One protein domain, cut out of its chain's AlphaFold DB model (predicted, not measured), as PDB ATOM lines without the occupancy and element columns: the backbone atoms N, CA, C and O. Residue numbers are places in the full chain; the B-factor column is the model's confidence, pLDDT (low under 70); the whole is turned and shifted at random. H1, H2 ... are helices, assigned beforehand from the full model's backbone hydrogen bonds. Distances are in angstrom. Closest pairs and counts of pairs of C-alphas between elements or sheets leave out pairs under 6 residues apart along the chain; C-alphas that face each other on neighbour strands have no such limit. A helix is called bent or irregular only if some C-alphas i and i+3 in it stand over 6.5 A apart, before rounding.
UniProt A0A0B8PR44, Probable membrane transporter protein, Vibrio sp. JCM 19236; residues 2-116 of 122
ATOM      1  N   LEU A   2      83.897 149.229 135.848       83.12
ATOM      2  CA  LEU A   2      84.155 149.429 134.409       83.12
ATOM      3  C   LEU A   2      85.057 150.633 134.091       83.12
ATOM      4  O   LEU A   2      85.928 150.530 133.237       83.12
ATOM      5  N   LEU A   3      84.899 151.747 134.814       86.19
ATOM      6  CA  LEU A   3      85.739 152.935 134.625       86.19
ATOM      7  C   LEU A   3      87.221 152.658 134.938       86.19
ATOM      8  O   LEU A   3      88.098 153.113 134.215       86.19
ATOM      9  N   LEU A   4      87.500 151.862 135.977       84.06
ATOM     10  CA  LEU A   4      88.863 151.468 136.339       84.06
ATOM     11  C   LEU A   4      89.479 150.576 135.253       84.06
ATOM     12  O   LEU A   4      90.600 150.831 134.827       84.06
ATOM     13  N   LEU A   5      88.728 149.585 134.760       81.81
ATOM     14  CA  LEU A   5      89.149 148.748 133.632       81.81
ATOM     15  C   LEU A   5      89.429 149.571 132.379       81.81
ATOM     16  O   LEU A   5      90.428 149.328 131.715       81.81
ATOM     17  N   ALA A   6      88.576 150.549 132.070       84.12
ATOM     18  CA  ALA A   6      88.757 151.417 130.915       84.12
ATOM     19  C   ALA A   6      90.042 152.247 131.030       84.12
ATOM     20  O   ALA A   6      90.811 152.312 130.075       84.12
ATOM     21  N   ILE A   7      90.315 152.823 132.206       87.38
ATOM     22  CA  ILE A   7      91.548 153.581 132.460       87.38
ATOM     23  C   ILE A   7      92.773 152.666 132.350       87.38
ATOM     24  O   ILE A   7      93.725 153.006 131.650       87.38
ATOM     25  N   VAL A   8      92.746 151.489 132.985       83.88
ATOM     26  CA  VAL A   8      93.857 150.523 132.927       83.88
ATOM     27  C   VAL A   8      94.085 150.035 131.497       83.88
ATOM     28  O   VAL A   8      95.223 150.016 131.044       83.88
ATOM     29  N   ALA A   9      93.025 149.696 130.761       81.19
ATOM     30  CA  ALA A   9      93.116 149.261 129.371       81.19
ATOM     31  C   ALA A   9      93.643 150.371 128.454       81.19
ATOM     32  O   ALA A   9      94.448 150.097 127.568       81.19
ATOM     33  N   PHE A  10      93.245 151.626 128.685       83.25
ATOM     34  CA  PHE A  10      93.745 152.772 127.930       83.25
ATOM     35  C   PHE A  10      95.238 153.012 128.181       83.25
ATOM     36  O   PHE A  10      96.014 153.112 127.231       83.25
ATOM     37  N   VAL A  11      95.661 153.045 129.449       82.69
ATOM     38  CA  VAL A  11      97.074 153.215 129.824       82.69
ATOM     39  C   VAL A  11      97.914 152.043 129.318       82.69
ATOM     40  O   VAL A  11      98.972 152.254 128.731       82.69
ATOM     41  N   ALA A  12      97.431 150.811 129.484       80.81
ATOM     42  CA  ALA A  12      98.109 149.625 128.980       80.81
ATOM     43  C   ALA A  12      98.218 149.641 127.451       80.81
ATOM     44  O   ALA A  12      99.287 149.343 126.936       80.81
ATOM     45  N   GLY A  13      97.165 150.043 126.732       74.00
ATOM     46  CA  GLY A  13      97.193 150.194 125.276       74.00
ATOM     47  C   GLY A  13      98.170 151.275 124.807       74.00
ATOM     48  O   GLY A  13      98.879 151.077 123.823       74.00
ATOM     49  N   PHE A  14      98.277 152.388 125.540       77.56
ATOM     50  CA  PHE A  14      99.282 153.419 125.277       77.56
ATOM     51  C   PHE A  14     100.710 152.892 125.487       77.56
ATOM     52  O   PHE A  14     101.566 153.070 124.623       77.56
ATOM     53  N   ILE A  15     100.964 152.189 126.596       75.38
ATOM     54  CA  ILE A  15     102.265 151.560 126.876       75.38
ATOM     55  C   ILE A  15     102.585 150.488 125.831       75.38
ATOM     56  O   ILE A  15     103.727 150.398 125.389       75.38
ATOM     57  N   ASP A  16     101.599 149.700 125.405       75.19
ATOM     58  CA  ASP A  16     101.768 148.683 124.366       75.19
ATOM     59  C   ASP A  16     102.194 149.310 123.037       75.19
ATOM     60  O   ASP A  16     103.129 148.831 122.402       75.19
ATOM     61  N   ALA A  17     101.595 150.442 122.663       69.88
ATOM     62  CA  ALA A  17     101.970 151.172 121.456       69.88
ATOM     63  C   ALA A  17     103.397 151.758 121.511       69.88
ATOM     64  O   ALA A  17     104.022 151.926 120.464       69.88
ATOM     65  N   VAL A  18     103.910 152.077 122.705       69.69
ATOM     66  CA  VAL A  18     105.244 152.680 122.897       69.69
ATOM     67  C   VAL A  18     106.338 151.626 123.109       69.69
ATOM     68  O   VAL A  18     107.440 151.776 122.588       69.69
ATOM     69  N   ALA A  19     106.054 150.576 123.883       68.19
ATOM     70  CA  ALA A  19     107.038 149.620 124.394       68.19
ATOM     71  C   ALA A  19     106.722 148.143 124.074       68.19
ATOM     72  O   ALA A  19     107.605 147.303 124.239       68.19
ATOM     73  N   GLY A  20     105.507 147.809 123.619       67.69
ATOM     74  CA  GLY A  20     105.137 146.455 123.173       67.69
ATOM     75  C   GLY A  20     104.885 145.417 124.278       67.69
ATOM     76  O   GLY A  20     105.151 144.234 124.069       67.69
ATOM     77  N   GLY A  21     104.415 145.831 125.461       76.50
ATOM     78  CA  GLY A  21     104.224 144.942 126.620       76.50
ATOM     79  C   GLY A  21     102.959 145.179 127.452       76.50
ATOM     80  O   GLY A  21     102.882 144.692 128.580       76.50
ATOM     81  N   GLY A  22     101.962 145.907 126.941       78.62
ATOM     82  CA  GLY A  22     100.760 146.288 127.705       78.62
ATOM     83  C   GLY A  22      99.940 145.095 128.206       78.62
ATOM     84  O   GLY A  22      99.308 145.173 129.260       78.62
ATOM     85  N   GLY A  23     100.055 143.953 127.518       82.56
ATOM     86  CA  GLY A  23      99.490 142.668 127.937       82.56
ATOM     87  C   GLY A  23      99.886 142.225 129.349       82.56
ATOM     88  O   GLY A  23      99.103 141.562 130.027       82.56
ATOM     89  N   MET A  24     101.075 142.612 129.819       84.44
ATOM     90  CA  MET A  24     101.560 142.265 131.160       84.44
ATOM     91  C   MET A  24     100.801 143.002 132.272       84.44
ATOM     92  O   MET A  24     100.849 142.565 133.414       84.44
ATOM     93  N   LEU A  25     100.093 144.093 131.955       84.44
ATOM     94  CA  LEU A  25      99.240 144.825 132.898       84.44
ATOM     95  C   LEU A  25      97.778 144.378 132.801       84.44
ATOM     96  O   LEU A  25      97.123 144.138 133.817       84.44
ATOM     97  N   THR A  26      97.255 144.237 131.581       85.62
ATOM     98  CA  THR A  26      95.856 143.850 131.340       85.62
ATOM     99  C   THR A  26      95.571 142.412 131.748       85.62
ATOM    100  O   THR A  26      94.536 142.170 132.365       85.62
ATOM    101  N   VAL A  27      96.465 141.457 131.468       88.81
ATOM    102  CA  VAL A  27      96.209 140.042 131.783       88.81
ATOM    103  C   VAL A  27      96.114 139.801 133.297       88.81
ATOM    104  O   VAL A  27      95.092 139.258 133.714       88.81
ATOM    105  N   PRO A  28      97.056 140.246 134.157       86.81
ATOM    106  CA  PRO A  28      96.903 140.095 135.606       86.81
ATOM    107  C   PRO A  28      95.683 140.827 136.159       86.81
ATOM    108  O   PRO A  28      95.029 140.319 137.064       86.81
ATOM    109  N   THR A  29      95.341 141.992 135.600       88.75
ATOM    110  CA  THR A  29      94.135 142.736 135.991       88.75
ATOM    111  C   THR A  29      92.867 141.931 135.696       88.75
ATOM    112  O   THR A  29      92.016 141.806 136.570       88.75
ATOM    113  N   LEU A  30      92.747 141.343 134.498       88.88
ATOM    114  CA  LEU A  30      91.598 140.510 134.120       88.88
ATOM    115  C   LEU A  30      91.522 139.227 134.963       88.88
ATOM    116  O   LEU A  30      90.443 138.880 135.440       88.88
ATOM    117  N   LEU A  31      92.658 138.565 135.204       89.38
ATOM    118  CA  LEU A  31      92.728 137.383 136.073       89.38
ATOM    119  C   LEU A  31      92.342 137.713 137.521       89.38
ATOM    120  O   LEU A  31      91.605 136.959 138.148       89.38
ATOM    121  N   SER A  32      92.768 138.869 138.039       86.50
ATOM    122  CA  SER A  32      92.424 139.323 139.399       86.50
ATOM    123  C   SER A  32      90.929 139.615 139.563       86.50
ATOM    124  O   SER A  32      90.431 139.673 140.683       86.50
ATOM    125  N   MET A  33      90.202 139.786 138.456       87.44
ATOM    126  CA  MET A  33      88.741 139.910 138.433       87.44
ATOM    127  C   MET A  33      88.019 138.562 138.329       87.44
ATOM    128  O   MET A  33      86.795 138.539 138.216       87.44
ATOM    129  N   GLY A  34      88.752 137.447 138.370       85.56
ATOM    130  CA  GLY A  34      88.195 136.096 138.333       85.56
ATOM    131  C   GLY A  34      87.866 135.588 136.929       85.56
ATOM    132  O   GLY A  34      87.148 134.599 136.803       85.56
ATOM    133  N   LEU A  35      88.355 136.242 135.867       88.75
ATOM    134  CA  LEU A  35      88.196 135.704 134.515       88.75
ATOM    135  C   LEU A  35      89.095 134.474 134.331       88.75
ATOM    136  O   LEU A  35      90.278 134.535 134.674       88.75
ATOM    137  N   PRO A  36      88.589 133.397 133.702       89.06
ATOM    138  CA  PRO A  36      89.415 132.245 133.386       89.06
ATOM    139  C   PRO A  36      90.513 132.636 132.374       89.06
ATOM    140  O   PRO A  36      90.279 133.496 131.510       89.06
ATOM    141  N   PRO A  37      91.698 131.994 132.410       88.19
ATOM    142  CA  PRO A  37      92.849 132.393 131.601       88.19
ATOM    143  C   PRO A  37      92.582 132.487 130.106       88.19
ATOM    144  O   PRO A  37      93.048 133.423 129.468       88.19
ATOM    145  N   HIS A  38      91.811 131.558 129.539       87.81
ATOM    146  CA  HIS A  38      91.521 131.561 128.105       87.81
ATOM    147  C   HIS A  38      90.725 132.810 127.678       87.81
ATOM    148  O   HIS A  38      91.034 133.408 126.647       87.81
ATOM    149  N   ILE A  39      89.771 133.276 128.499       90.75
ATOM    150  CA  ILE A  39      89.022 134.518 128.245       90.75
ATOM    151  C   ILE A  39      89.903 135.744 128.480       90.75
ATOM    152  O   ILE A  39      89.877 136.676 127.672       90.75
ATOM    153  N   ALA A  40      90.704 135.760 129.549       90.62
ATOM    154  CA  ALA A  40      91.605 136.875 129.842       90.62
ATOM    155  C   ALA A  40      92.652 137.069 128.728       90.62
ATOM    156  O   ALA A  40      92.850 138.184 128.232       90.62
ATOM    157  N   LEU A  41      93.278 135.977 128.281       90.06
ATOM    158  CA  LEU A  41      94.237 135.968 127.179       90.06
ATOM    159  C   LEU A  41      93.576 136.350 125.853       90.06
ATOM    160  O   LEU A  41      94.115 137.198 125.141       90.06
ATOM    161  N   GLY A  42      92.405 135.785 125.545       90.44
ATOM    162  CA  GLY A  42      91.653 136.107 124.331       90.44
ATOM    163  C   GLY A  42      91.263 137.584 124.260       90.44
ATOM    164  O   GLY A  42      91.534 138.248 123.260       90.44
ATOM    165  N   THR A  43      90.721 138.131 125.351       91.06
ATOM    166  CA  THR A  43      90.337 139.550 125.459       91.06
ATOM    167  C   THR A  43      91.542 140.464 125.253       91.06
ATOM    168  O   THR A  43      91.484 141.419 124.477       91.06
ATOM    169  N   ASN A  44      92.667 140.145 125.898       89.75
ATOM    170  CA  ASN A  44      93.896 140.910 125.737       89.75
ATOM    171  C   ASN A  44      94.444 140.849 124.298       89.75
ATOM    172  O   ASN A  44      94.830 141.875 123.740       89.75
ATOM    173  N   LYS A  45      94.465 139.666 123.669       89.94
ATOM    174  CA  LYS A  45      94.955 139.510 122.289       89.94
ATOM    175  C   LYS A  45      94.055 140.204 121.269       89.94
ATOM    176  O   LYS A  45      94.570 140.805 120.324       89.94
ATOM    177  N   LEU A  46      92.739 140.194 121.480       90.81
ATOM    178  CA  LEU A  46      91.798 140.946 120.654       90.81
ATOM    179  C   LEU A  46      92.090 142.451 120.724       90.81
ATOM    180  O   LEU A  46      92.262 143.091 119.688       90.81
ATOM    181  N   ALA A  47      92.234 143.004 121.932       87.88
ATOM    182  CA  ALA A  47      92.570 144.416 122.124       87.88
ATOM    183  C   ALA A  47      93.921 144.787 121.477       87.88
ATOM    184  O   ALA A  47      94.008 145.764 120.728       87.88
ATOM    185  N   ALA A  48      94.956 143.966 121.689       84.88
ATOM    186  CA  ALA A  48      96.284 144.168 121.105       84.88
ATOM    187  C   ALA A  48      96.277 144.132 119.564       84.88
ATOM    188  O   ALA A  48      97.064 144.828 118.919       84.88
ATOM    189  N   THR A  49      95.365 143.367 118.955       88.69
ATOM    190  CA  THR A  49      95.213 143.305 117.493       88.69
ATOM    191  C   THR A  49      94.744 144.644 116.928       88.69
ATOM    192  O   THR A  49      95.304 145.117 115.937       88.69
ATOM    193  N   PHE A  50      93.777 145.307 117.571       89.31
ATOM    194  CA  PHE A  50      93.336 146.648 117.164       89.31
ATOM    195  C   PHE A  50      94.431 147.701 117.363       89.31
ATOM    196  O   PHE A  50      94.646 148.537 116.477       89.31
ATOM    197  N   ALA A  51      95.158 147.635 118.481       84.00
ATOM    198  CA  ALA A  51      96.282 148.530 118.753       84.00
ATOM    199  C   ALA A  51      97.381 148.386 117.684       84.00
ATOM    200  O   ALA A  51      97.756 149.366 117.033       84.00
ATOM    201  N   SER A  52      97.814 147.149 117.419       85.12
ATOM    202  CA  SER A  52      98.828 146.835 116.406       85.12
ATOM    203  C   SER A  52      98.370 147.207 114.996       85.12
ATOM    204  O   SER A  52      99.151 147.764 114.226       85.12
ATOM    205  N   SER A  53      97.098 146.974 114.657       88.75
ATOM    206  CA  SER A  53      96.531 147.351 113.353       88.75
ATOM    207  C   SER A  53      96.532 148.867 113.149       88.75
ATOM    208  O   SER A  53      96.888 149.353 112.075       88.75
ATOM    209  N   THR A  54      96.198 149.630 114.191       88.50
ATOM    210  CA  THR A  54      96.209 151.102 114.150       88.50
ATOM    211  C   THR A  54      97.633 151.646 114.003       88.50
ATOM    212  O   THR A  54      97.876 152.551 113.193       88.50
ATOM    213  N   ALA A  55      98.595 151.070 114.731       83.75
ATOM    214  CA  ALA A  55     100.011 151.410 114.605       83.75
ATOM    215  C   ALA A  55     100.544 151.078 113.200       83.75
ATOM    216  O   ALA A  55     101.138 151.936 112.543       83.75
ATOM    217  N   ALA A  56     100.246 149.877 112.695       85.62
ATOM    218  CA  ALA A  56     100.620 149.439 111.354       85.62
ATOM    219  C   ALA A  56     100.048 150.366 110.271       85.62
ATOM    220  O   ALA A  56     100.782 150.803 109.382       85.62
ATOM    221  N   PHE A  57      98.770 150.743 110.373       87.94
ATOM    222  CA  PHE A  57      98.135 151.684 109.448       87.94
ATOM    223  C   PHE A  57      98.791 153.071 109.485       87.94
ATOM    224  O   PHE A  57      99.031 153.686 108.441       87.94
ATOM    225  N   THR A  58      99.137 153.555 110.678       87.88
ATOM    226  CA  THR A  58      99.829 154.838 110.856       87.88
ATOM    227  C   THR A  58     101.221 154.810 110.222       87.88
ATOM    228  O   THR A  58     101.592 155.738 109.497       87.88
ATOM    229  N   TYR A  59     101.985 153.740 110.440       84.56
ATOM    230  CA  TYR A  59     103.307 153.566 109.838       84.56
ATOM    231  C   TYR A  59     103.260 153.392 108.323       84.56
ATOM    232  O   TYR A  59     104.110 153.950 107.622       84.56
ATOM    233  N   TYR A  60     102.242 152.695 107.817       85.06
ATOM    234  CA  TYR A  60     101.970 152.598 106.388       85.06
ATOM    235  C   TYR A  60     101.720 153.985 105.781       85.06
ATOM    236  O   TYR A  60     102.394 154.364 104.822       85.06
ATOM    237  N   LYS A  61     100.840 154.798 106.388       88.44
ATOM    238  CA  LYS A  61     100.573 156.173 105.926       88.44
ATOM    239  C   LYS A  61     101.817 157.061 105.929       88.44
ATOM    240  O   LYS A  61     101.992 157.859 105.012       88.44
ATOM    241  N   LYS A  62     102.686 156.920 106.933       88.69
ATOM    242  CA  LYS A  62     103.934 157.694 107.038       88.69
ATOM    243  C   LYS A  62     105.075 157.156 106.161       88.69
ATOM    244  O   LYS A  62     106.152 157.740 106.176       88.69
ATOM    245  N   LYS A  63     104.865 156.069 105.401       83.88
ATOM    246  CA  LYS A  63     105.881 155.406 104.555       83.88
ATOM    247  C   LYS A  63     107.171 155.046 105.311       83.88
ATOM    248  O   LYS A  63     108.252 155.021 104.731       83.88
ATOM    249  N   LEU A  64     107.059 154.738 106.605       79.88
ATOM    250  CA  LEU A  64     108.206 154.450 107.477       79.88
ATOM    251  C   LEU A  64     108.694 152.991 107.387       79.88
ATOM    252  O   LEU A  64     109.606 152.605 108.110       79.88
ATOM    253  N   PHE A  65     108.095 152.163 106.524       71.88
ATOM    254  CA  PHE A  65     108.355 150.722 106.458       71.88
ATOM    255  C   PHE A  65     108.899 150.268 105.104       71.88
ATOM    256  O   PHE A  65     108.462 150.722 104.049       71.88
ATOM    257  N   LYS A  66     109.820 149.297 105.144       76.62
ATOM    258  CA  LYS A  66     110.338 148.607 103.957       76.62
ATOM    259  C   LYS A  66     109.420 147.418 103.618       76.62
ATOM    260  O   LYS A  66     109.384 146.462 104.394       76.62
ATOM    261  N   PRO A  67     108.735 147.403 102.459       75.44
ATOM    262  CA  PRO A  67     107.760 146.358 102.115       75.44
ATOM    263  C   PRO A  67     108.381 144.960 101.965       75.44
ATOM    264  O   PRO A  67     107.698 143.955 102.123       75.44
ATOM    265  N   ARG A  68     109.699 144.872 101.735       83.44
ATOM    266  CA  ARG A  68     110.424 143.602 101.555       83.44
ATOM    267  C   ARG A  68     110.385 142.682 102.784       83.44
ATOM    268  O   ARG A  68     110.556 141.479 102.636       83.44
ATOM    269  N   LEU A  69     110.160 143.232 103.980       82.75
ATOM    270  CA  LEU A  69     110.106 142.466 105.230       82.75
ATOM    271  C   LEU A  69     108.687 142.017 105.614       82.75
ATOM    272  O   LEU A  69     108.541 141.206 106.520       82.75
ATOM    273  N   TRP A  70     107.639 142.488 104.932       84.75
ATOM    274  CA  TRP A  70     106.257 142.201 105.335       84.75
ATOM    275  C   TRP A  70     105.908 140.720 105.266       84.75
ATOM    276  O   TRP A  70     105.411 140.157 106.235       84.75
ATOM    277  N   LEU A  71     106.197 140.088 104.130       88.31
ATOM    278  CA  LEU A  71     105.865 138.689 103.904       88.31
ATOM    279  C   LEU A  71     106.597 137.731 104.866       88.31
ATOM    280  O   LEU A  71     105.918 136.904 105.476       88.31
ATOM    281  N   PRO A  72     107.929 137.842 105.083       91.06
ATOM    282  CA  PRO A  72     108.605 136.980 106.049       91.06
ATOM    283  C   PRO A  72     108.156 137.246 107.493       91.06
ATOM    284  O   PRO A  72     107.966 136.291 108.243       91.06
ATOM    285  N   CYS A  73     107.913 138.504 107.888       89.44
ATOM    286  CA  CYS A  73     107.393 138.813 109.225       89.44
ATOM    287  C   CYS A  73     105.983 138.255 109.434       89.44
ATOM    288  O   CYS A  73     105.704 137.696 110.494       89.44
ATOM    289  N   PHE A  74     105.109 138.368 108.432       89.94
ATOM    290  CA  PHE A  74     103.766 137.805 108.477       89.94
ATOM    291  C   PHE A  74     103.811 136.281 108.620       89.94
ATOM    292  O   PHE A  74     103.179 135.743 109.525       89.94
ATOM    293  N   ALA A  75     104.609 135.593 107.798       94.38
ATOM    294  CA  ALA A  75     104.744 134.139 107.860       94.38
ATOM    295  C   ALA A  75     105.291 133.668 109.219       94.38
ATOM    296  O   ALA A  75     104.713 132.778 109.838       94.38
ATOM    297  N   ALA A  76     106.356 134.302 109.719       94.75
ATOM    298  CA  ALA A  76     106.923 133.980 111.028       94.75
ATOM    299  C   ALA A  76     105.921 134.222 112.170       94.75
ATOM    300  O   ALA A  76     105.800 133.393 113.071       94.75
ATOM    301  N   THR A  77     105.169 135.326 112.111       91.62
ATOM    302  CA  THR A  77     104.142 135.655 113.112       91.62
ATOM    303  C   THR A  77     102.996 134.656 113.075       91.62
ATOM    304  O   THR A  77     102.567 134.199 114.128       91.62
ATOM    305  N   LEU A  78     102.523 134.288 111.883       94.31
ATOM    306  CA  LEU A  78     101.439 133.327 111.709       94.31
ATOM    307  C   LEU A  78     101.838 131.960 112.271       94.31
ATOM    308  O   LEU A  78     101.128 131.418 113.110       94.31
ATOM    309  N   ILE A  79     103.008 131.448 111.878       97.06
ATOM    310  CA  ILE A  79     103.519 130.158 112.358       97.06
ATOM    311  C   ILE A  79     103.702 130.191 113.880       97.06
ATOM    312  O   ILE A  79     103.221 129.299 114.577       97.06
ATOM    313  N   GLY A  80     104.348 131.233 114.408       95.38
ATOM    314  CA  GLY A  80     104.574 131.376 115.846       95.38
ATOM    315  C   GLY A  80     103.276 131.490 116.647       95.38
ATOM    316  O   GLY A  80     103.142 130.848 117.687       95.38
ATOM    317  N   ALA A  81     102.302 132.259 116.155       91.75
ATOM    318  CA  ALA A  81     101.002 132.414 116.799       91.75
ATOM    319  C   ALA A  81     100.211 131.102 116.789       91.75
ATOM    320  O   ALA A  81      99.720 130.694 117.837       91.75
ATOM    321  N   THR A  82     100.136 130.409 115.649       94.62
ATOM    322  CA  THR A  82      99.428 129.126 115.549       94.62
ATOM    323  C   THR A  82     100.054 128.075 116.459       94.62
ATOM    324  O   THR A  82      99.340 127.452 117.242       94.62
ATOM    325  N   LEU A  83     101.380 127.906 116.416       96.25
ATOM    326  CA  LEU A  83     102.071 126.951 117.285       96.25
ATOM    327  C   LEU A  83     101.888 127.306 118.763       96.25
ATOM    328  O   LEU A  83     101.571 126.433 119.565       96.25
ATOM    329  N   GLY A  84     102.028 128.584 119.123       91.38
ATOM    330  CA  GLY A  84     101.836 129.046 120.496       91.38
ATOM    331  C   GLY A  84     100.419 128.799 121.011       91.38
ATOM    332  O   GLY A  84     100.253 128.307 122.124       91.38
ATOM    333  N   THR A  85      99.395 129.086 120.201       91.06
ATOM    334  CA  THR A  85      97.998 128.835 120.572       91.06
ATOM    335  C   THR A  85      97.722 127.348 120.751       91.06
ATOM    336  O   THR A  85      97.122 126.991 121.756       91.06
ATOM    337  N   LEU A  86      98.200 126.481 119.851       92.88
ATOM    338  CA  LEU A  86      98.019 125.027 119.981       92.88
ATOM    339  C   LEU A  86      98.687 124.469 121.245       92.88
ATOM    340  O   LEU A  86      98.124 123.611 121.917       92.88
ATOM    341  N   VAL A  87      99.874 124.975 121.592       91.06
ATOM    342  CA  VAL A  87     100.565 124.583 122.828       91.06
ATOM    343  C   VAL A  87      99.775 125.016 124.061       91.06
ATOM    344  O   VAL A  87      99.640 124.232 124.994       91.06
ATOM    345  N   VAL A  88      99.241 126.241 124.077       88.56
ATOM    346  CA  VAL A  88      98.440 126.740 125.209       88.56
ATOM    347  C   VAL A  88      97.107 126.000 125.325       88.56
ATOM    348  O   VAL A  88      96.690 125.707 126.440       88.56
ATOM    349  N   ASP A  89      96.469 125.667 124.202       88.94
ATOM    350  CA  ASP A  89      95.197 124.930 124.157       88.94
ATOM    351  C   ASP A  89      95.331 123.494 124.699       88.94
ATOM    352  O   ASP A  89      94.409 122.958 125.306       88.94
ATOM    353  N   ALA A  90      96.516 122.889 124.564       89.25
ATOM    354  CA  ALA A  90      96.814 121.571 125.122       89.25
ATOM    355  C   ALA A  90      97.043 121.568 126.651       89.25
ATOM    356  O   ALA A  90      97.117 120.495 127.256       89.25
ATOM    357  N   ILE A  91      97.185 122.734 127.292       89.12
ATOM    358  CA  ILE A  91      97.422 122.857 128.739       89.12
ATOM    359  C   ILE A  91      96.078 122.993 129.461       89.12
ATOM    360  O   ILE A  91      95.239 123.809 129.090       89.12
ATOM    361  N   SER A  92      95.873 122.234 130.543       89.06
ATOM    362  CA  SER A  92      94.633 122.350 131.315       89.06
ATOM    363  C   SER A  92      94.510 123.718 131.996       89.06
ATOM    364  O   SER A  92      95.492 124.285 132.481       89.06
ATOM    365  N   THR A  93      93.282 124.237 132.080       85.81
ATOM    366  CA  THR A  93      92.993 125.560 132.657       85.81
ATOM    367  C   THR A  93      93.573 125.727 134.062       85.81
ATOM    368  O   THR A  93      94.154 126.765 134.351       85.81
ATOM    369  N   GLU A  94      93.501 124.694 134.908       86.12
ATOM    370  CA  GLU A  94      94.022 124.741 136.283       86.12
ATOM    371  C   GLU A  94      95.550 124.914 136.330       86.12
ATOM    372  O   GLU A  94      96.090 125.635 137.173       86.12
ATOM    373  N   TRP A  95      96.269 124.274 135.404       89.00
ATOM    374  CA  TRP A  95      97.709 124.473 135.259       89.00
ATOM    375  C   TRP A  95      98.018 125.855 134.694       89.00
ATOM    376  O   TRP A  95      98.929 126.530 135.178       89.00
ATOM    377  N   LEU A  96      97.236 126.302 133.712       87.00
ATOM    378  CA  LEU A  96      97.410 127.608 133.094       87.00
ATOM    379  C   LEU A  96      97.195 128.743 134.108       87.00
ATOM    380  O   LEU A  96      97.983 129.679 134.120       87.00
ATOM    381  N   GLU A  97      96.219 128.640 135.014       85.50
ATOM    382  CA  GLU A  97      95.984 129.619 136.093       85.50
ATOM    383  C   GLU A  97      97.190 129.784 137.025       85.50
ATOM    384  O   GLU A  97      97.510 130.904 137.427       85.50
ATOM    385  N   LYS A  98      97.893 128.691 137.340       85.56
ATOM    386  CA  LYS A  98      99.064 128.706 138.235       85.56
ATOM    387  C   LYS A  98     100.327 129.187 137.520       85.56
ATOM    388  O   LYS A  98     101.126 129.929 138.090       85.56
ATOM    389  N   VAL A  99     100.515 128.767 136.270       88.06
ATOM    390  CA  VAL A  99     101.735 129.039 135.493       88.06
ATOM    391  C   VAL A  99     101.701 130.431 134.860       88.06
ATOM    392  O   VAL A  99     102.732 131.100 134.794       88.06
ATOM    393  N   LEU A 100     100.535 130.914 134.429       87.81
ATOM    394  CA  LEU A 100     100.413 132.162 133.675       87.81
ATOM    395  C   LEU A 100     100.939 133.402 134.430       87.81
ATOM    396  O   LEU A 100     101.705 134.153 133.825       87.81
ATOM    397  N   PRO A 101     100.644 133.625 135.729       85.69
ATOM    398  CA  PRO A 101     101.229 134.738 136.481       85.69
ATOM    399  C   PRO A 101     102.760 134.678 136.557       85.69
ATOM    400  O   PRO A 101     103.423 135.708 136.439       85.69
ATOM    401  N   LEU A 102     103.333 133.475 136.695       87.69
ATOM    402  CA  LEU A 102     104.786 133.268 136.727       87.69
ATOM    403  C   LEU A 102     105.427 133.594 135.374       87.69
ATOM    404  O   LEU A 102     106.463 134.253 135.326       87.69
ATOM    405  N   VAL A 103     104.788 133.180 134.277       87.38
ATOM    406  CA  VAL A 103     105.233 133.496 132.910       87.38
ATOM    407  C   VAL A 103     105.194 135.005 132.664       87.38
ATOM    408  O   VAL A 103     106.141 135.555 132.105       87.38
ATOM    409  N   ILE A 104     104.135 135.691 133.110       86.31
ATOM    410  CA  ILE A 104     104.012 137.152 132.980       86.31
ATOM    411  C   ILE A 104     105.104 137.863 133.783       86.31
ATOM    412  O   ILE A 104     105.734 138.781 133.261       86.31
ATOM    413  N   LEU A 105     105.373 137.422 135.016       84.88
ATOM    414  CA  LEU A 105     106.471 137.954 135.825       84.88
ATOM    415  C   LEU A 105     107.818 137.751 135.128       84.88
ATOM    416  O   LEU A 105     108.559 138.715 134.954       84.88
ATOM    417  N   ALA A 106     108.117 136.536 134.664       86.00
ATOM    418  CA  ALA A 106     109.354 136.247 133.941       86.00
ATOM    419  C   ALA A 106     109.511 137.138 132.691       86.00
ATOM    420  O   ALA A 106     110.576 137.722 132.480       86.00
ATOM    421  N   ALA A 107     108.437 137.317 131.916       83.19
ATOM    422  CA  ALA A 107     108.419 138.195 130.748       83.19
ATOM    423  C   ALA A 107     108.631 139.679 131.111       83.19
ATOM    424  O   ALA A 107     109.298 140.407 130.370       83.19
ATOM    425  N   ALA A 108     108.129 140.128 132.262       81.12
ATOM    426  CA  ALA A 108     108.352 141.484 132.761       81.12
ATOM    427  C   ALA A 108     109.809 141.736 133.196       81.12
ATOM    428  O   ALA A 108     110.273 142.875 133.143       81.12
ATOM    429  N   PHE A 109     110.559 140.694 133.577       81.12
ATOM    430  CA  PHE A 109     111.977 140.808 133.946       81.12
ATOM    431  C   PHE A 109     112.932 140.860 132.742       81.12
ATOM    432  O   PHE A 109     114.026 141.419 132.850       81.12
ATOM    433  N   THR A 110     112.541 140.337 131.577       78.69
ATOM    434  CA  THR A 110     113.394 140.303 130.370       78.69
ATOM    435  C   THR A 110     113.994 141.665 129.964       78.69
ATOM    436  O   THR A 110     115.203 141.732 129.721       78.69
ATOM    437  N   PRO A 111     113.231 142.781 129.936       72.75
ATOM    438  CA  PRO A 111     113.762 144.102 129.587       72.75
ATOM    439  C   PRO A 111     114.840 144.605 130.555       72.75
ATOM    440  O   PRO A 111     115.775 145.289 130.135       72.75
ATOM    441  N   PHE A 112     114.736 144.258 131.844       72.62
ATOM    442  CA  PHE A 112     115.723 144.618 132.866       72.62
ATOM    443  C   PHE A 112     117.073 143.933 132.606       72.62
ATOM    444  O   PHE A 112     118.128 144.539 132.790       72.62
ATOM    445  N   PHE A 113     117.041 142.695 132.110       67.19
ATOM    446  CA  PHE A 113     118.241 141.935 131.769       67.19
ATOM    447  C   PHE A 113     118.891 142.431 130.466       67.19
ATOM    448  O   PHE A 113     120.108 142.596 130.401       67.19
ATOM    449  N   ILE A 114     118.081 142.747 129.448       66.00
ATOM    450  CA  ILE A 114     118.560 143.213 128.134       66.00
ATOM    451  C   ILE A 114     119.204 144.604 128.227       66.00
ATOM    452  O   ILE A 114     120.280 144.816 127.664       66.00
ATOM    453  N   LYS A 115     118.627 145.534 129.004       57.97
ATOM    454  CA  LYS A 115     119.237 146.861 129.243       57.97
ATOM    455  C   LYS A 115     120.638 146.787 129.858       57.97
ATOM    456  O   LYS A 115     121.403 147.737 129.733       57.97
ATOM    457  N   ARG A 116     120.982 145.674 130.512       56.41
ATOM    458  CA  ARG A 116     122.296 145.453 131.126       56.41
ATOM    459  C   ARG A 116     123.346 144.928 130.138       56.41
ATOM    460  O   ARG A 116     124.531 145.015 130.439       56.41
TER     461      ARG A 116
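What this domain is: This is residues 2 to 116 of the 122 residues of the protein "Probable membrane transporter protein" of Vibrio sp. JCM 19236 (UniProt A0A0B8PR44). A small packed group of three helices, H1, H2 and H3, makes one side of an open frame whose other long side is H4, which runs back beside H3 with an empty gap between them. H2 folds back on the first half of H3, H1 crosses the later part of H3, and H5 closes the frame at one end and packs on H2 and the start of H3, while residues 109 to 116, of which 109 to 114 belong to H5, stick out. The printed part has 115 residues with five named helices, in the order H1 H2 H3 H4 H5, and no named strand; the class is all helix. The whole is only just compact, close to loose, with a radius of gyration of the C-alphas of 15.7 A, and spans 44 by 34 by 32 A.

How they stand to each other: Start at H3, residues 37 to 61, a hub with three touching helices, as is H2, residues 23 to 32. These two form a helical hairpin at a shallow tilt of 27 degrees, opposite ways; H3 touches H2 with residues 37 to 48 alone, and the closest C-alphas, of Leu 30 and Ala 40, are 5.6 A apart. Look next at H1, residues 2 to 19, which touches H3 with residues 13 to 17 alone, at a steep tilt of 51 degrees, the same way; C-alphas 13 and 51 are closest, 6.8 A apart. H1 and H2 form another helical hairpin, a shallow tilt of 24 degrees, with C-alphas 12 and 25 closest at 6.3 A. H5, residues 93 to 114, touches H2 at a shallow tilt of 32 degrees, only just short of steep, with C-alphas 24 and 104 closest at 6.0 A. H5 also touches H3, where C-alphas 37 and 97 are closest at 6.1 A. H4, residues 67 to 89, is apart from H3 and close but not clearly touching H5, with C-alphas 88 and 96 closest at 8.0 A. Every O i to N i+4 pair is within hydrogen-bond range in H1 and H3, against 5 of 6 in H2, 17 of 19 in H4 and 13 of 18 in H5.

Where its parts are: Find C-alpha 37 at (92.849, 132.393, 131.601); from there H3 runs 35.8 A to C-alpha 61. H4 is 33.2 A long and irregular, with C-alphas 68 and 71 7.1 A apart. H5 runs 31.4 A to C-alpha 114 at (118.560, 143.213, 128.134), has a kink of 34 degrees near residue 100, and is only just irregular, with C-alphas 108 and 111 6.8 A apart. H1 begins at C-alpha 2, at (84.155, 149.429, 134.409), and is 25.0 A long; H2 is 13.9 A.

The domain as a whole: The C-alphas of Lys 63 and Glu 94 are the two farthest apart, at 45.7 A. The printed part has no cut, and the four links between helices are tight. Look for low confidence, pLDDT under 70, at residues 17 to 20 and 113 to 116; the mean of the printed part is 84.7.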